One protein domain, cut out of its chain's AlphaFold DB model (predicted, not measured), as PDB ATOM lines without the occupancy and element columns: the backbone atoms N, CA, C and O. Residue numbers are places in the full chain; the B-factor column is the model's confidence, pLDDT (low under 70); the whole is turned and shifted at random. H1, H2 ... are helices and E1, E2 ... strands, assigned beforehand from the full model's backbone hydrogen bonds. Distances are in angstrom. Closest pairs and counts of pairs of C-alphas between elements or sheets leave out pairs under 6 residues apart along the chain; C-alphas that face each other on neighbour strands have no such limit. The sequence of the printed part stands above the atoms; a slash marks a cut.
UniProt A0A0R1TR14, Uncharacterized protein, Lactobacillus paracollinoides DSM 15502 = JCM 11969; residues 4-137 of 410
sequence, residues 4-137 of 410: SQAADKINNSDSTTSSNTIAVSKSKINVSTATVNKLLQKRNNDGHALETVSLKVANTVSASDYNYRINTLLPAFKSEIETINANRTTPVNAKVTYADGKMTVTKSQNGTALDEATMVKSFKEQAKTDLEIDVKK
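Overview. This is residues 4 to 137 of the 410 residues of an uncharacterized protein of Lactobacillus paracollinoides DSM 15502 = JCM 11969 (UniProt A0A0R1TR14). A small body, made of the helices H3 and H4 side by side with the short strand pair E1 and E4 packed on them, has a long thin arm at one end, which ends in the hairpin E2 and E3. At the opposite end H1 and H2 meet in a corner, and an unnamed loop of residues 46 to 62 leads from H2 back to the body. The printed part has 134 residues, with four named helices and four named strands in the order H1 E1 H2 H3 E2 E3 H4 E4; the class is mixed, helices and strands, and both two-stranded sheets are antiparallel. The whole is extended, with a radius of gyration of the C-alphas of 22.1 A and spans of 79 by 32 by 24 A.

Arrangement. Begin at the sheet of E1, residues 21 to 24, and E4, residues 133 to 136, antiparallel at 162 degrees; look for N 22 and O 135 at 2.8 A and N 24 and O 133 at 2.9 A. From E4 go to H4, residues 116 to 129, where the closest C-alphas of the two, those of Gln 126 and Ile 133, are 5.8 A apart. H4 touches H3, residues 63 to 85, at a shallow tilt of 24 degrees, opposite ways; their closest C-alphas, those of Tyr 66 and Ala 127, are 6.2 A apart. Farther out, E2, residues 95 to 99, and E3, residues 102 to 106, form an antiparallel hairpin, with N 97 and O 104 at 2.8 A. At the other end, H1, residues 4 to 11, touches H2, residues 33 to 45, which takes part with residues 33 to 36 alone; the closest C-alphas, those of Ser 4 and Thr 33, are 5.2 A apart. H1 and H2 run opposite ways at a steep tilt of 67 degrees, only just short of about perpendicular. Every O i to N i+4 pair is within hydrogen-bond range in H1 and H2; in H3 it is 16 of 19 and in H4 8 of 10.

Along the chain. Find C-alpha 4 at (100.640, 76.221, 139.866), where H1 begins. H3 runs 31.5 A from C-alpha 63 at (81.149, 85.453, 126.870), with a kink of 32 degrees near residue 74. H4 is 20.6 A long and H2 18.1 A. E4 ends at C-alpha 136, at (99.137, 100.614, 120.612).

Size, cuts and confidence. The C-alphas farthest apart are those of Asn 45 and Asp 100, at 78.8 A. Residues 98 to 103 stand free. The printed part has no cut, and its one long link is H2 to H3. Confidence is under 70 at residues 14 to 17 and 58 to 59; the mean pLDDT of the printed part is 89.4.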
ATOM      1  N   SER A   4     101.281  75.248 138.969       86.50
ATOM      2  CA  SER A   4     100.640  76.221 139.866       86.50
ATOM      3  C   SER A   4     101.513  77.459 140.007       86.50
ATOM      4  O   SER A   4     101.069  78.549 139.690       86.50
ATOM      5  N   GLN A   5     102.797  77.279 140.340       87.00
ATOM      6  CA  GLN A   5     103.747  78.391 140.447       87.00
ATOM      7  C   GLN A   5     103.863  79.179 139.131       87.00
ATOM      8  O   GLN A   5     104.045  80.391 139.146       87.00
ATOM      9  N   ALA A   6     103.756  78.498 137.987       85.06
ATOM     10  CA  ALA A   6     103.766  79.122 136.671       85.06
ATOM     11  C   ALA A   6     102.474  79.908 136.384       85.06
ATOM     12  O   ALA A   6     102.557  81.039 135.913       85.06
ATOM     13  N   ALA A   7     101.299  79.344 136.690       86.19
ATOM     14  CA  ALA A   7     100.014  80.034 136.571       86.19
ATOM     15  C   ALA A   7      99.960  81.268 137.481       86.19
ATOM     16  O   ALA A   7      99.613  82.352 137.021       86.19
ATOM     17  N   ASP A   8     100.401  81.129 138.732       86.50
ATOM     18  CA  ASP A   8     100.486  82.224 139.698       86.50
ATOM     19  C   ASP A   8     101.432  83.319 139.203       86.50
ATOM     20  O   ASP A   8     101.103  84.500 139.267       86.50
ATOM     21  N   LYS A   9     102.586  82.949 138.638       85.25
ATOM     22  CA  LYS A   9     103.533  83.916 138.073       85.25
ATOM     23  C   LYS A   9     102.974  84.651 136.848       85.25
ATOM     24  O   LYS A   9     103.259  85.831 136.690       85.25
ATOM     25  N   ILE A  10     102.190  83.988 135.995       82.88
ATOM     26  CA  ILE A  10     101.537  84.609 134.825       82.88
ATOM     27  C   ILE A  10     100.406  85.549 135.270       82.88
ATOM     28  O   ILE A  10     100.287  86.675 134.786       82.88
ATOM     29  N   ASN A  11      99.580  85.115 136.219       85.25
ATOM     30  CA  ASN A  11      98.435  85.899 136.683       85.25
ATOM     31  C   ASN A  11      98.879  87.124 137.492       85.25
ATOM     32  O   ASN A  11      98.286  88.190 137.346       85.25
ATOM     33  N   ASN A  12      99.981  87.011 138.237       83.06
ATOM     34  CA  ASN A  12     100.552  88.097 139.034       83.06
ATOM     35  C   ASN A  12     101.684  88.860 138.331       83.06
ATOM     36  O   ASN A  12     102.330  89.690 138.961       83.06
ATOM     37  N   SER A  13     101.967  88.585 137.053       78.56
ATOM     38  CA  SER A  13     102.914  89.415 136.310       78.56
ATOM     39  C   SER A  13     102.341  90.821 136.156       78.56
ATOM     40  O   SER A  13     101.178  90.965 135.758       78.56
ATOM     41  N   ASP A  14     103.155  91.837 136.418       69.81
ATOM     42  CA  ASP A  14     102.773  93.213 136.125       69.81
ATOM     43  C   ASP A  14     102.417  93.346 134.644       69.81
ATOM     44  O   ASP A  14     103.071  92.764 133.769       69.81
ATOM     45  N   SER A  15     101.363  94.109 134.367       65.56
ATOM     46  CA  SER A  15     101.061  94.558 133.015       65.56
ATOM     47  C   SER A  15     102.294  95.276 132.475       65.56
ATOM     48  O   SER A  15     102.794  96.216 133.096       65.56
ATOM     49  N   THR A  16     102.812  94.851 131.325       57.12
ATOM     50  CA  THR A  16     103.934  95.541 130.685       57.12
ATOM     51  C   THR A  16     103.466  96.905 130.192       57.12
ATOM     52  O   THR A  16     102.951  97.032 129.086       57.12
ATOM     53  N   THR A  17     103.627  97.943 131.009       56.69
ATOM     54  CA  THR A  17     103.301  99.313 130.617       56.69
ATOM     55  C   THR A  17     104.365  99.826 129.652       56.69
ATOM     56  O   THR A  17     105.479 100.157 130.059       56.69
ATOM     57  N   SER A  18     104.032  99.893 128.363       72.56
ATOM     58  CA  SER A  18     104.848 100.583 127.363       72.56
ATOM     59  C   SER A  18     104.401 102.037 127.235       72.56
ATOM     60  O   SER A  18     103.209 102.339 127.233       72.56
ATOM     61  N   SER A  19     105.340 102.965 127.036       78.25
ATOM     62  CA  SER A  19     105.002 104.359 126.709       78.25
ATOM     63  C   SER A  19     104.165 104.475 125.423       78.25
ATOM     64  O   SER A  19     103.394 105.428 125.267       78.25
ATOM     65  N   ASN A  20     104.258 103.478 124.537       88.81
ATOM     66  CA  ASN A  20     103.612 103.442 123.227       88.81
ATOM     67  C   ASN A  20     102.250 102.739 123.212       88.81
ATOM     68  O   ASN A  20     101.631 102.663 122.149       88.81
ATOM     69  N   THR A  21     101.766 102.240 124.345       92.38
ATOM     70  CA  THR A  21     100.475 101.555 124.439       92.38
ATOM     71  C   THR A  21      99.619 102.140 125.562       92.38
ATOM     72  O   THR A  21     100.072 102.981 126.346       92.38
ATOM     73  N   ILE A  22      98.341 101.776 125.572       92.56
ATOM     74  CA  ILE A  22      97.417 101.989 126.682       92.56
ATOM     75  C   ILE A  22      96.991 100.596 127.142       92.56
ATOM     76  O   ILE A  22      96.206  99.924 126.463       92.56
ATOM     77  N   ALA A  23      97.552 100.175 128.272       92.25
ATOM     78  CA  ALA A  23      97.257  98.893 128.889       92.25
ATOM     79  C   ALA A  23      95.955  98.985 129.688       92.25
ATOM     80  O   ALA A  23      95.792  99.849 130.549       92.25
ATOM     81  N   VAL A  24      95.034  98.059 129.437       93.31
ATOM     82  CA  VAL A  24      93.747  97.983 130.129       93.31
ATOM     83  C   VAL A  24      93.823  96.836 131.127       93.31
ATOM     84  O   VAL A  24      93.243  95.773 130.915       93.31
ATOM     85  N   SER A  25      94.545  97.034 132.229       89.69
ATOM     86  CA  SER A  25      94.883  95.972 133.196       89.69
ATOM     87  C   SER A  25      93.672  95.218 133.757       89.69
ATOM     88  O   SER A  25      93.714  94.006 133.952       89.69
ATOM     89  N   LYS A  26      92.530  95.900 133.913       91.75
ATOM     90  CA  LYS A  26      91.252  95.286 134.326       91.75
ATOM     91  C   LYS A  26      90.683  94.278 133.319       91.75
ATOM     92  O   LYS A  26      89.727  93.583 133.638       91.75
ATOM     93  N   SER A  27      91.223  94.210 132.103       92.38
ATOM     94  CA  SER A  27      90.826  93.225 131.095       92.38
ATOM     95  C   SER A  27      91.523  91.873 131.263       92.38
ATOM     96  O   SER A  27      91.156  90.943 130.542       92.38
ATOM     97  N   LYS A  28      92.511  91.756 132.166       90.44
ATOM     98  CA  LYS A  28      93.349  90.564 132.319       90.44
ATOM     99  C   LYS A  28      92.518  89.323 132.661       90.44
ATOM    100  O   LYS A  28      91.738  89.320 133.610       90.44
ATOM    101  N   ILE A  29      92.706  88.257 131.889       88.44
ATOM    102  CA  ILE A  29      92.082  86.951 132.094       88.44
ATOM    103  C   ILE A  29      93.101  86.019 132.732       88.44
ATOM    104  O   ILE A  29      94.158  85.741 132.161       88.44
ATOM    105  N   ASN A  30      92.740  85.485 133.896       86.25
ATOM    106  CA  ASN A  30      93.578  84.540 134.615       86.25
ATOM    107  C   ASN A  30      93.696  83.211 133.864       86.25
ATOM    108  O   ASN A  30      92.719  82.636 133.375       86.25
ATOM    109  N   VAL A  31      94.914  82.690 133.820       85.25
ATOM    110  CA  VAL A  31      95.229  81.374 133.282       85.25
ATOM    111  C   VAL A  31      95.098  80.345 134.399       85.25
ATOM    112  O   VAL A  31      95.678  80.501 135.473       85.25
ATOM    113  N   SER A  32      94.341  79.274 134.152       86.62
ATOM    114  CA  SER A  32      94.180  78.195 135.130       86.62
ATOM    115  C   SER A  32      95.420  77.298 135.204       86.62
ATOM    116  O   SER A  32      96.075  77.029 134.191       86.62
ATOM    117  N   THR A  33      95.684  76.725 136.382       88.69
ATOM    118  CA  THR A  33      96.716  75.690 136.569       88.69
ATOM    119  C   THR A  33      96.520  74.504 135.620       88.69
ATOM    120  O   THR A  33      97.495  73.931 135.140       88.69
ATOM    121  N   ALA A  34      95.271  74.156 135.284       87.69
ATOM    122  CA  ALA A  34      94.960  73.096 134.325       87.69
ATOM    123  C   ALA A  34      95.404  73.451 132.893       87.69
ATOM    124  O   ALA A  34      95.972  72.607 132.199       87.69
ATOM    125  N   THR A  35      95.194  74.699 132.463       86.31
ATOM    126  CA  THR A  35      95.652  75.205 131.158       86.31
ATOM    127  C   THR A  35      97.177  75.174 131.072       86.31
ATOM    128  O   THR A  35      97.730  74.673 130.093       86.31
ATOM    129  N   VAL A  36      97.865  75.633 132.122       87.31
ATOM    130  CA  VAL A  36      99.334  75.596 132.189       87.31
ATOM    131  C   VAL A  36      99.858  74.158 132.210       87.31
ATOM    132  O   VAL A  36     100.797  73.840 131.485       87.31
ATOM    133  N   ASN A  37      99.220  73.258 132.966       88.31
ATOM    134  CA  ASN A  37      99.571  71.835 132.989       88.31
ATOM    135  C   ASN A  37      99.478  71.194 131.600       88.31
ATOM    136  O   ASN A  37     100.409  70.505 131.193       88.31
ATOM    137  N   LYS A  38      98.396  71.447 130.849       87.31
ATOM    138  CA  LYS A  38      98.241  70.925 129.480       87.31
ATOM    139  C   LYS A  38      99.355  71.413 128.549       87.31
ATOM    140  O   LYS A  38      99.873  70.629 127.759       87.31
ATOM    141  N   LEU A  39      99.753  72.683 128.659       86.75
ATOM    142  CA  LEU A  39     100.853  73.248 127.865       86.75
ATOM    143  C   LEU A  39     102.206  72.618 128.217       86.75
ATOM    144  O   LEU A  39     102.974  72.283 127.317       86.75
ATOM    145  N   LEU A  40     102.485  72.414 129.507       86.31
ATOM    146  CA  LEU A  40     103.722  71.775 129.965       86.31
ATOM    147  C   LEU A  40     103.787  70.290 129.581       86.31
ATOM    148  O   LEU A  40     104.845  69.824 129.165       86.31
ATOM    149  N   GLN A  41     102.669  69.560 129.670       87.38
ATOM    150  CA  GLN A  41     102.581  68.172 129.200       87.38
ATOM    151  C   GLN A  41     102.842  68.077 127.699       87.38
ATOM    152  O   GLN A  41     103.649  67.254 127.282       87.38
ATOM    153  N   LYS A  42     102.223  68.955 126.899       85.56
ATOM    154  CA  LYS A  42     102.462  69.005 125.454       85.56
ATOM    155  C   LYS A  42     103.938  69.251 125.135       85.56
ATOM    156  O   LYS A  42     104.536  68.453 124.431       85.56
ATOM    157  N   ARG A  43     104.547  70.281 125.735       86.94
ATOM    158  CA  ARG A  43     105.985  70.570 125.585       86.94
ATOM    159  C   ARG A  43     106.854  69.339 125.877       86.94
ATOM    160  O   ARG A  43     107.809  69.080 125.155       86.94
ATOM    161  N   ASN A  44     106.548  68.610 126.952       86.12
ATOM    162  CA  ASN A  44     107.317  67.426 127.341       86.12
ATOM    163  C   ASN A  44     107.124  66.262 126.359       86.12
ATOM    164  O   ASN A  44     108.101  65.599 126.025       86.12
ATOM    165  N   ASN A  45     105.894  66.032 125.894       86.31
ATOM    166  CA  ASN A  45     105.585  64.998 124.902       86.31
ATOM    167  C   ASN A  45     106.243  65.283 123.546       86.31
ATOM    168  O   ASN A  45     106.610  64.349 122.842       86.31
ATOM    169  N   ASP A  46     106.451  66.560 123.224       86.31
ATOM    170  CA  ASP A  46     107.158  67.010 122.024       86.31
ATOM    171  C   ASP A  46     108.702  66.941 122.184       86.31
ATOM    172  O   ASP A  46     109.437  67.405 121.322       86.31
ATOM    173  N   GLY A  47     109.221  66.366 123.281       83.00
ATOM    174  CA  GLY A  47     110.658  66.131 123.501       83.00
ATOM    175  C   GLY A  47     111.432  67.297 124.131       83.00
ATOM    176  O   GLY A  47     112.597  67.146 124.484       83.00
ATOM    177  N   HIS A  48     110.788  68.439 124.373       82.38
ATOM    178  CA  HIS A  48     111.437  69.668 124.848       82.38
ATOM    179  C   HIS A  48     111.499  69.789 126.384       82.38
ATOM    180  O   HIS A  48     111.392  70.882 126.947       82.38
ATOM    181  N   ALA A  49     111.626  68.675 127.110       74.19
ATOM    182  CA  ALA A  49     111.523  68.668 128.575       74.19
ATOM    183  C   ALA A  49     112.621  69.497 129.282       74.19
ATOM    184  O   ALA A  49     112.371  70.045 130.360       74.19
ATOM    185  N   LEU A  50     113.802  69.605 128.662       74.00
ATOM    186  CA  LEU A  50     114.988  70.305 129.178       74.00
ATOM    187  C   LEU A  50     115.328  71.589 128.399       74.00
ATOM    188  O   LEU A  50     116.314  72.250 128.715       74.00
ATOM    189  N   GLU A  51     114.521  71.956 127.403       75.38
ATOM    190  CA  GLU A  51     114.775  73.108 126.538       75.38
ATOM    191  C   GLU A  51     113.945  74.331 126.945       75.38
ATOM    192  O   GLU A  51     112.795  74.234 127.391       75.38
ATOM    193  N   THR A  52     114.524  75.514 126.747       74.69
ATOM    194  CA  THR A  52     113.793  76.777 126.863       74.69
ATOM    195  C   THR A  52     112.972  76.986 125.596       74.69
ATOM    196  O   THR A  52     113.497  77.416 124.573       74.69
ATOM    197  N   VAL A  53     111.672  76.702 125.674       75.62
ATOM    198  CA  VAL A  53     110.724  76.896 124.567       75.62
ATOM    199  C   VAL A  53     109.689  77.952 124.943       75.62
ATOM    200  O   VAL A  53     109.075  77.886 126.010       75.62
ATOM    201  N   SER A  54     109.468  78.919 124.051       77.44
ATOM    202  CA  SER A  54     108.395  79.906 124.185       77.44
ATOM    203  C   SER A  54     107.037  79.249 123.943       77.44
ATOM    204  O   SER A  54     106.740  78.806 122.836       77.44
ATOM    205  N   LEU A  55     106.190  79.211 124.972       72.56
ATOM    206  CA  LEU A  55     104.834  78.663 124.897       72.56
ATOM    207  C   LEU A  55     103.809  79.796 124.915       72.56
ATOM    208  O   LEU A  55     103.820  80.637 125.815       72.56
ATOM    209  N   LYS A  56     102.885  79.801 123.949       72.88
ATOM    210  CA  LYS A  56     101.764  80.743 123.933       72.88
ATOM    211  C   LYS A  56     100.565  80.119 124.636       72.88
ATOM    212  O   LYS A  56     100.057  79.083 124.209       72.88
ATOM    213  N   VAL A  57     100.097  80.763 125.697       71.12
ATOM    214  CA  VAL A  57      98.839  80.384 126.338       71.12
ATOM    215  C   VAL A  57      97.689  80.859 125.451       71.12
ATOM    216  O   VAL A  57      97.509  82.057 125.259       71.12
ATOM    217  N   ALA A  58      96.910  79.921 124.916       64.50
ATOM    218  CA  ALA A  58      95.598  80.216 124.354       64.50
ATOM    219  C   ALA A  58      94.561  79.967 125.454       64.50
ATOM    220  O   ALA A  58      94.389  78.829 125.889       64.50
ATOM    221  N   ASN A  59      93.910  81.025 125.932       68.25
ATOM    222  CA  ASN A  59      92.754  80.904 126.812       68.25
ATOM    223  C   ASN A  59      91.529  81.419 126.059       68.25
ATOM    224  O   ASN A  59      91.618  82.397 125.319       68.25
ATOM    225  N   THR A  60      90.394  80.751 126.212       74.88
ATOM    226  CA  THR A  60      89.138  81.221 125.626       74.88
ATOM    227  C   THR A  60      88.608  82.377 126.455       74.88
ATOM    228  O   THR A  60      88.318  82.198 127.638       74.88
ATOM    229  N   VAL A  61      88.461  83.547 125.833       87.00
ATOM    230  CA  VAL A  61      87.709  84.657 126.421       87.00
ATOM    231  C   VAL A  61      86.263  84.197 126.582       87.00
ATOM    232  O   VAL A  61      85.612  83.834 125.600       87.00
ATOM    233  N   SER A  62      85.767  84.159 127.819       90.81
ATOM    234  CA  SER A  62      84.377  83.780 128.069       90.81
ATOM    235  C   SER A  62      83.421  84.850 127.533       90.81
ATOM    236  O   SER A  62      83.785  86.018 127.384       90.81
ATOM    237  N   ALA A  63      82.163  84.481 127.280       93.12
ATOM    238  CA  ALA A  63      81.149  85.453 126.870       93.12
ATOM    239  C   ALA A  63      80.969  86.573 127.914       93.12
ATOM    240  O   ALA A  63      80.781  87.731 127.545       93.12
ATOM    241  N   SER A  64      81.080  86.255 129.209       94.62
ATOM    242  CA  SER A  64      81.036  87.244 130.293       94.62
ATOM    243  C   SER A  64      82.231  88.196 130.269       94.62
ATOM    244  O   SER A  64      82.025  89.402 130.392       94.62
ATOM    245  N   ASP A  65      83.450  87.695 130.048       94.62
ATOM    246  CA  ASP A  65      84.652  88.540 129.987       94.62
ATOM    247  C   ASP A  65      84.624  89.452 128.762       94.62
ATOM    248  O   ASP A  65      84.926  90.641 128.855       94.62
ATOM    249  N   TYR A  66      84.208  88.918 127.611       95.62
ATOM    250  CA  TYR A  66      84.019  89.713 126.402       95.62
ATOM    251  C   TYR A  66      82.966  90.809 126.619       95.62
ATOM    252  O   TYR A  66      83.222  91.977 126.325       95.62
ATOM    253  N   ASN A  67      81.812  90.464 127.198       97.38
ATOM    254  CA  ASN A  67      80.763  91.437 127.508       97.38
ATOM    255  C   ASN A  67      81.249  92.510 128.487       97.38
ATOM    256  O   ASN A  67      80.963  93.687 128.281       97.38
ATOM    257  N   TYR A  68      82.022  92.143 129.511       97.31
ATOM    258  CA  TYR A  68      82.638  93.101 130.428       97.31
ATOM    259  C   TYR A  68      83.621  94.036 129.705       97.31
ATOM    260  O   TYR A  68      83.561  95.259 129.862       97.31
ATOM    261  N   ARG A  69      84.485  93.488 128.841       97.62
ATOM    262  CA  ARG A  69      85.434  94.269 128.034       97.62
ATOM    263  C   ARG A  69      84.721  95.270 127.122       97.62
ATOM    264  O   ARG A  69      85.117  96.431 127.071       97.62
ATOM    265  N   ILE A  70      83.661  94.855 126.430       98.00
ATOM    266  CA  ILE A  70      82.944  95.711 125.474       98.00
ATOM    267  C   ILE A  70      82.018  96.719 126.160       98.00
ATOM    268  O   ILE A  70      81.967  97.870 125.735       98.00
ATOM    269  N   ASN A  71      81.298  96.322 127.207       98.12
ATOM    270  CA  ASN A  71      80.267  97.176 127.803       98.12
ATOM    271  C   ASN A  71      80.797  98.059 128.937       98.12
ATOM    272  O   ASN A  71      80.219  99.111 129.193       98.12
ATOM    273  N   THR A  72      81.899  97.671 129.588       98.12
ATOM    274  CA  THR A  72      82.466  98.417 130.723       98.12
ATOM    275  C   THR A  72      83.814  99.040 130.385       98.12
ATOM    276  O   THR A  72      84.018 100.231 130.615       98.12
ATOM    277  N   LEU A  73      84.748  98.261 129.829       98.19
ATOM    278  CA  LEU A  73      86.121  98.738 129.631       98.19
ATOM    279  C   LEU A  73      86.288  99.591 128.372       98.19
ATOM    280  O   LEU A  73      87.028 100.568 128.411       98.19
ATOM    281  N   LEU A  74      85.594  99.281 127.274       98.38
ATOM    282  CA  LEU A  74      85.676 100.077 126.047       98.38
ATOM    283  C   LEU A  74      85.211 101.538 126.242       98.38
ATOM    284  O   LEU A  74      85.899 102.431 125.747       98.38
ATOM    285  N   PRO A  75      84.102 101.836 126.955       98.56
ATOM    286  CA  PRO A  75      83.754 103.217 127.292       98.56
ATOM    287  C   PRO A  75      84.825 103.925 128.132       98.56
ATOM    288  O   PRO A  75      85.175 105.063 127.832       98.56
ATOM    289  N   ALA A  76      85.391 103.247 129.139       97.88
ATOM    290  CA  ALA A  76      86.469 103.809 129.956       97.88
ATOM    291  C   ALA A  76      87.725 104.103 129.115       97.88
ATOM    292  O   ALA A  76      88.319 105.167 129.239       97.88
ATOM    293  N   PHE A  77      88.070 103.196 128.201       97.69
ATOM    294  CA  PHE A  77      89.175 103.354 127.259       97.69
ATOM    295  C   PHE A  77      88.970 104.536 126.297       97.69
ATOM    296  O   PHE A  77      89.898 105.306 126.062       97.69
ATOM    297  N   LYS A  78      87.752 104.728 125.769       98.25
ATOM    298  CA  LYS A  78      87.408 105.917 124.966       98.25
ATOM    299  C   LYS A  78      87.590 107.205 125.772       98.25
ATOM    300  O   LYS A  78      88.244 108.124 125.295       98.25
ATOM    301  N   SER A  79      87.091 107.235 127.007       97.62
ATOM    302  CA  SER A  79      87.233 108.396 127.896       97.62
ATOM    303  C   SER A  79      88.699 108.695 128.252       97.62
ATOM    304  O   SER A  79      89.105 109.856 128.343       97.62
ATOM    305  N   GLU A  80      89.534 107.664 128.390       95.75
ATOM    306  CA  GLU A  80      90.980 107.832 128.557       95.75
ATOM    307  C   GLU A  80      91.629 108.456 127.311       95.75
ATOM    308  O   GLU A  80      92.417 109.394 127.439       95.75
ATOM    309  N   ILE A  81      91.263 108.006 126.103       96.25
ATOM    310  CA  ILE A  81      91.732 108.618 124.849       96.25
ATOM    311  C   ILE A  81      91.312 110.089 124.772       96.25
ATOM    312  O   ILE A  81      92.145 110.936 124.453       96.25
ATOM    313  N   GLU A  82      90.057 110.411 125.093       96.06
ATOM    314  CA  GLU A  82      89.552 111.790 125.137       96.06
ATOM    315  C   GLU A  82      90.366 112.655 126.113       96.06
ATOM    316  O   GLU A  82      90.811 113.747 125.755       96.06
ATOM    317  N   THR A  83      90.647 112.138 127.312       95.94
ATOM    318  CA  THR A  83      91.466 112.817 128.332       95.94
ATOM    319  C   THR A  83      92.888 113.074 127.837       95.94
ATOM    320  O   THR A  83      93.436 114.162 128.020       95.94
ATOM    321  N   ILE A  84      93.489 112.090 127.164       94.06
ATOM    322  CA  ILE A  84      94.815 112.233 126.556       94.06
ATOM    323  C   ILE A  84      94.786 113.276 125.429       94.06
ATOM    324  O   ILE A  84      95.719 114.074 125.301       94.06
ATOM    325  N   ASN A  85      93.730 113.281 124.617       96.12
ATOM    326  CA  ASN A  85      93.577 114.182 123.478       96.12
ATOM    327  C   ASN A  85      93.255 115.622 123.873       96.12
ATOM    328  O   ASN A  85      93.598 116.525 123.113       96.12
ATOM    329  N   ALA A  86      92.699 115.861 125.061       95.88
ATOM    330  CA  ALA A  86      92.401 117.204 125.559       95.88
ATOM    331  C   ALA A  86      93.631 118.135 125.594       95.88
ATOM    332  O   ALA A  86      93.491 119.345 125.446       95.88
ATOM    333  N   ASN A  87      94.838 117.574 125.740       93.62
ATOM    334  CA  ASN A  87      96.104 118.319 125.761       93.62
ATOM    335  C   ASN A  87      96.930 118.152 124.471       93.62
ATOM    336  O   ASN A  87      98.130 118.430 124.458       93.62
ATOM    337  N   ARG A  88      96.326 117.643 123.392       95.12
ATOM    338  CA  ARG A  88      97.001 117.367 122.117       95.12
ATOM    339  C   ARG A  88      96.418 118.212 120.997       95.12
ATOM    340  O   ARG A  88      95.280 118.660 121.045       95.12
ATOM    341  N   THR A  89      97.212 118.413 119.953       95.69
ATOM    342  CA  THR A  89      96.773 119.153 118.770       95.69
ATOM    343  C   THR A  89      96.094 118.194 117.802       95.69
ATOM    344  O   THR A  89      96.715 117.224 117.360       95.69
ATOM    345  N   THR A  90      94.834 118.451 117.459       93.62
ATOM    346  CA  THR A  90      94.116 117.697 116.420       93.62
ATOM    347  C   THR A  90      94.710 118.009 115.045       93.62
ATOM    348  O   THR A  90      94.990 119.180 114.764       93.62
ATOM    349  N   PRO A  91      94.920 117.008 114.173       94.06
ATOM    350  CA  PRO A  91      95.361 117.270 112.811       94.06
ATOM    351  C   PRO A  91      94.337 118.119 112.046       94.06
ATOM    352  O   PRO A  91      93.126 118.024 112.249       94.06
ATOM    353  N   VAL A  92      94.824 118.938 111.115       92.50
ATOM    354  CA  VAL A  92      93.977 119.720 110.210       92.50
ATOM    355  C   VAL A  92      94.068 119.108 108.822       92.50
ATOM    356  O   VAL A  92      95.128 119.118 108.193       92.50
ATOM    357  N   ASN A  93      92.947 118.586 108.334       93.62
ATOM    358  CA  ASN A  93      92.843 118.065 106.975       93.62
ATOM    359  C   ASN A  93      93.119 119.159 105.941       93.62
ATOM    360  O   ASN A  93      92.780 120.327 106.150       93.62
ATOM    361  N   ALA A  94      93.676 118.762 104.799       93.50
ATOM    362  CA  ALA A  94      93.677 119.618 103.626       93.50
ATOM    363  C   ALA A  94      92.233 120.001 103.253       93.50
ATOM    364  O   ALA A  94      91.285 119.241 103.485       93.50
ATOM    365  N   LYS A  95      92.061 121.195 102.691       93.88
ATOM    366  CA  LYS A  95      90.757 121.716 102.262       93.88
ATOM    367  C   LYS A  95      90.863 122.254 100.851       93.88
ATOM    368  O   LYS A  95      91.930 122.708 100.441       93.88
ATOM    369  N   VAL A  96      89.755 122.221 100.125       96.06
ATOM    370  CA  VAL A  96      89.661 122.858  98.813       96.06
ATOM    371  C   VAL A  96      89.000 124.211  98.999       96.06
ATOM    372  O   VAL A  96      87.914 124.306  99.562       96.06
ATOM    373  N   THR A  97      89.653 125.263  98.538       95.19
ATOM    374  CA  THR A  97      89.150 126.631  98.586       95.19
ATOM    375  C   THR A  97      88.923 127.151  97.178       95.19
ATOM    376  O   THR A  97      89.711 126.882  96.276       95.19
ATOM    377  N   TYR A  98      87.848 127.900  96.981       94.94
ATOM    378  CA  TYR A  98      87.575 128.670  95.777       94.94
ATOM    379  C   TYR A  98      87.473 130.137  96.170       94.94
ATOM    380  O   TYR A  98      86.644 130.476  97.010       94.94
ATOM    381  N   ALA A  99      88.315 130.980  95.585       93.56
ATOM    382  CA  ALA A  99      88.292 132.427  95.759       93.56
ATOM    383  C   ALA A  99      88.811 133.090  94.479       93.56
ATOM    384  O   ALA A  99      89.678 132.533  93.804       93.56
ATOM    385  N   ASP A 100      88.259 134.250  94.121       85.19
ATOM    386  CA  ASP A 100      88.699 135.051  92.965       85.19
ATOM    387  C   ASP A 100      88.758 134.258  91.644       85.19
ATOM    388  O   ASP A 100      89.667 134.408  90.828       85.19
ATOM    389  N   GLY A 101      87.795 133.352  91.440       85.69
ATOM    390  CA  GLY A 101      87.726 132.509  90.240       85.69
ATOM    391  C   GLY A 101      88.724 131.349  90.211       85.69
ATOM    392  O   GLY A 101      88.761 130.601  89.233       85.69
ATOM    393  N   LYS A 102      89.520 131.159  91.269       91.56
ATOM    394  CA  LYS A 102      90.575 130.148  91.337       91.56
ATOM    395  C   LYS A 102      90.308 129.136  92.443       91.56
ATOM    396  O   LYS A 102      89.991 129.487  93.574       91.56
ATOM    397  N   MET A 103      90.498 127.861  92.109       93.94
ATOM    398  CA  MET A 103      90.490 126.771  93.078       93.94
ATOM    399  C   MET A 103      91.913 126.503  93.579       93.94
ATOM    400  O   MET A 103      92.866 126.487  92.798       93.94
ATOM    401  N   THR A 104      92.069 126.324  94.885       94.88
ATOM    402  CA  THR A 104      93.343 126.052  95.555       94.88
ATOM    403  C   THR A 104      93.144 124.999  96.640       94.88
ATOM    404  O   THR A 104      92.053 124.850  97.183       94.88
ATOM    405  N   VAL A 105      94.196 124.247  96.963       94.38
ATOM    406  CA  VAL A 105      94.175 123.276  98.063       94.38
ATOM    407  C   VAL A 105      95.049 123.807  99.191       94.38
ATOM    408  O   VAL A 105      96.248 124.027  99.010       94.38
ATOM    409  N   THR A 106      94.459 124.014 100.363       91.31
ATOM    410  CA  THR A 106      95.202 124.381 101.572       91.31
ATOM    411  C   THR A 106      95.887 123.143 102.143       91.31
ATOM    412  O   THR A 106      95.278 122.078 102.251       91.31
ATOM    413  N   LYS A 107      97.172 123.273 102.496       91.06
ATOM    414  CA  LYS A 107      97.973 122.161 103.025       91.06
ATOM    415  C   LYS A 107      97.419 121.670 104.362       91.06
ATOM    416  O   LYS A 107      97.031 122.470 105.210       91.06
ATOM    417  N   SER A 108      97.447 120.354 104.549       92.69
ATOM    418  CA  SER A 108      97.167 119.720 105.835       92.69
ATOM    419  C   SER A 108      98.217 120.083 106.887       92.69
ATOM    420  O   SER A 108      99.388 120.273 106.549       92.69
ATOM    421  N   GLN A 109      97.823 120.088 108.159       93.56
ATOM    422  CA  GLN A 109      98.724 120.251 109.303       93.56
ATOM    423  C   GLN A 109      98.678 118.993 110.168       93.56
ATOM    424  O   GLN A 109      97.599 118.486 110.475       93.56
ATOM    425  N   ASN A 110      99.848 118.479 110.540       93.94
ATOM    426  CA  ASN A 110      99.933 117.312 111.411       93.94
ATOM    427  C   ASN A 110      99.491 117.672 112.830       93.94
ATOM    428  O   ASN A 110      99.741 118.779 113.303       93.94
ATOM    429  N   GLY A 111      98.877 116.705 113.501       93.81
ATOM    430  CA  GLY A 111      98.541 116.776 114.914       93.81
ATOM    431  C   GLY A 111      99.341 115.772 115.737       93.81
ATOM    432  O   GLY A 111     100.139 114.993 115.215       93.81
ATOM    433  N   THR A 112      99.097 115.792 117.041       95.50
ATOM    434  CA  THR A 112      99.613 114.821 118.013       95.50
ATOM    435  C   THR A 112      98.498 114.022 118.687       95.50
ATOM    436  O   THR A 112      98.791 113.124 119.481       95.50
ATOM    437  N   ALA A 113      97.228 114.327 118.387       96.88
ATOM    438  CA  ALA A 113      96.064 113.604 118.889       96.88
ATOM    439  C   ALA A 113      96.117 112.112 118.521       96.88
ATOM    440  O   ALA A 113      96.628 111.725 117.471       96.88
ATOM    441  N   LEU A 114      95.616 111.270 119.417       96.38
ATOM    442  CA  LEU A 114      95.413 109.848 119.186       96.38
ATOM    443  C   LEU A 114      94.202 109.614 118.281       96.38
ATOM    444  O   LEU A 114      93.154 110.229 118.480       96.38
ATOM    445  N   ASP A 115      94.339 108.674 117.350       96.56
ATOM    446  CA  ASP A 115      93.256 108.178 116.503       96.56
ATOM    447  C   ASP A 115      92.367 107.216 117.302       96.56
ATOM    448  O   ASP A 115      92.627 106.010 117.399       96.56
ATOM    449  N   GLU A 116      91.303 107.768 117.885       96.38
ATOM    450  CA  GLU A 116      90.327 106.996 118.649       96.38
ATOM    451  C   GLU A 116      89.701 105.881 117.805       96.38
ATOM    452  O   GLU A 116      89.552 104.759 118.291       96.38
ATOM    453  N   ALA A 117      89.361 106.142 116.541       95.94
ATOM    454  CA  ALA A 117      88.665 105.174 115.699       95.94
ATOM    455  C   ALA A 117      89.532 103.932 115.442       95.94
ATOM    456  O   ALA A 117      89.068 102.797 115.616       95.94
ATOM    457  N   THR A 118      90.804 104.133 115.094       97.00
ATOM    458  CA  THR A 118      91.761 103.037 114.893       97.00
ATOM    459  C   THR A 118      92.058 102.303 116.199       97.00
ATOM    460  O   THR A 118      92.066 101.068 116.225       97.00
ATOM    461  N   MET A 119      92.243 103.028 117.305       97.62
ATOM    462  CA  MET A 119      92.520 102.417 118.609       97.62
ATOM    463  C   MET A 119      91.322 101.620 119.148       97.62
ATOM    464  O   MET A 119      91.503 100.507 119.635       97.62
ATOM    465  N   VAL A 120      90.092 102.115 118.987       98.19
ATOM    466  CA  VAL A 120      88.854 101.398 119.346       98.19
ATOM    467  C   VAL A 120      88.681 100.134 118.506       98.19
ATOM    468  O   VAL A 120      88.256  99.102 119.028       98.19
ATOM    469  N   LYS A 121      89.015 100.178 117.211       98.12
ATOM    470  CA  LYS A 121      89.010  98.978 116.366       98.12
ATOM    471  C   LYS A 121      90.006  97.940 116.890       98.12
ATOM    472  O   LYS A 121      89.633  96.783 117.044       98.12
ATOM    473  N   SER A 122      91.229  98.365 117.214       97.56
ATOM    474  CA  SER A 122      92.256  97.496 117.802       97.56
ATOM    475  C   SER A 122      91.794  96.885 119.130       97.56
ATOM    476  O   SER A 122      91.830  95.667 119.281       97.56
ATOM    477  N   PHE A 123      91.238  97.698 120.039       97.94
ATOM    478  CA  PHE A 123      90.652  97.235 121.302       97.94
ATOM    479  C   PHE A 123      89.641  96.108 121.074       97.94
ATOM    480  O   PHE A 123      89.707  95.067 121.722       97.94
ATOM    481  N   LYS A 124      88.688  96.304 120.151       97.81
ATOM    482  CA  LYS A 124      87.617  95.331 119.886       97.81
ATOM    483  C   LYS A 124      88.143  94.011 119.332       97.81
ATOM    484  O   LYS A 124      87.539  92.978 119.605       97.81
ATOM    485  N   GLU A 125      89.228  94.031 118.563       96.12
ATOM    486  CA  GLU A 125      89.873  92.801 118.099       96.12
ATOM    487  C   GLU A 125      90.579  92.077 119.249       96.12
ATOM    488  O   GLU A 125      90.300  90.901 119.479       96.12
ATOM    489  N   GLN A 126      91.386  92.788 120.042       94.88
ATOM    490  CA  GLN A 126      92.073  92.210 121.205       94.88
ATOM    491  C   GLN A 126      91.087  91.655 122.242       94.88
ATOM    492  O   GLN A 126      91.308  90.593 122.825       94.88
ATOM    493  N   ALA A 127      89.943  92.322 122.430       95.19
ATOM    494  CA  ALA A 127      88.915  91.906 123.376       95.19
ATOM    495  C   ALA A 127      88.417  90.469 123.142       95.19
ATOM    496  O   ALA A 127      87.970  89.843 124.103       95.19
ATOM    497  N   LYS A 128      88.517  89.944 121.912       93.00
ATOM    498  CA  LYS A 128      88.056  88.597 121.538       93.00
ATOM    499  C   LYS A 128      89.020  87.481 121.937       93.00
ATOM    500  O   LYS A 128      88.566  86.363 122.160       93.00
ATOM    501  N   THR A 129      90.326  87.746 121.975       88.88
ATOM    502  CA  THR A 129      91.343  86.677 122.029       88.88
ATOM    503  C   THR A 129      92.450  86.898 123.042       88.88
ATOM    504  O   THR A 129      93.059  85.927 123.488       88.88
ATOM    505  N   ASP A 130      92.736  88.145 123.397       89.56
ATOM    506  CA  ASP A 130      93.956  88.461 124.128       89.56
ATOM    507  C   ASP A 130      93.733  88.265 125.625       89.56
ATOM    508  O   ASP A 130      92.645  88.530 126.148       89.56
ATOM    509  N   LEU A 131      94.760  87.784 126.330       88.06
ATOM    510  CA  LEU A 131      94.703  87.609 127.784       88.06
ATOM    511  C   LEU A 131      94.551  88.948 128.494       88.06
ATOM    512  O   LEU A 131      93.844  89.028 129.486       88.06
ATOM    513  N   GLU A 132      95.156  89.993 127.950       90.88
ATOM    514  CA  GLU A 132      95.063  91.362 128.424       90.88
ATOM    515  C   GLU A 132      95.080  92.286 127.209       90.88
ATOM    516  O   GLU A 132      95.810  92.039 126.251       90.88
ATOM    517  N   ILE A 133      94.238  93.314 127.234       93.56
ATOM    518  CA  ILE A 133      94.150  94.320 126.181       93.56
ATOM    519  C   ILE A 133      95.251  95.357 126.415       93.56
ATOM    520  O   ILE A 133      95.293  96.005 127.462       93.56
ATOM    521  N   ASP A 134      96.094  95.543 125.409       93.81
ATOM    522  CA  ASP A 134      97.166  96.530 125.376       93.81
ATOM    523  C   ASP A 134      97.197  97.207 123.997       93.81
ATOM    524  O   ASP A 134      97.723  96.693 123.001       93.81
ATOM    525  N   VAL A 135      96.533  98.361 123.893       96.00
ATOM    526  CA  VAL A 135      96.297  99.007 122.597       96.00
ATOM    527  C   VAL A 135      97.439  99.951 122.265       96.00
ATOM    528  O   VAL A 135      97.668 100.945 122.952       96.00
ATOM    529  N   LYS A 136      98.124  99.698 121.147       95.69
ATOM    530  CA  LYS A 136      99.137 100.614 120.612       95.69
ATOM    531  C   LYS A 136      98.539 101.991 120.309       95.69
ATOM    532  O   LYS A 136      97.584 102.111 119.538       95.69
ATOM    533  N   LYS A 137      99.156 103.033 120.868       95.00
ATOM    534  CA  LYS A 137      98.848 104.433 120.573       95.00
ATOM    535  C   LYS A 137      99.087 104.687 119.090       95.00
ATOM    536  O   LYS A 137     100.189 104.473 118.585       95.00
TER     537      LYS A 137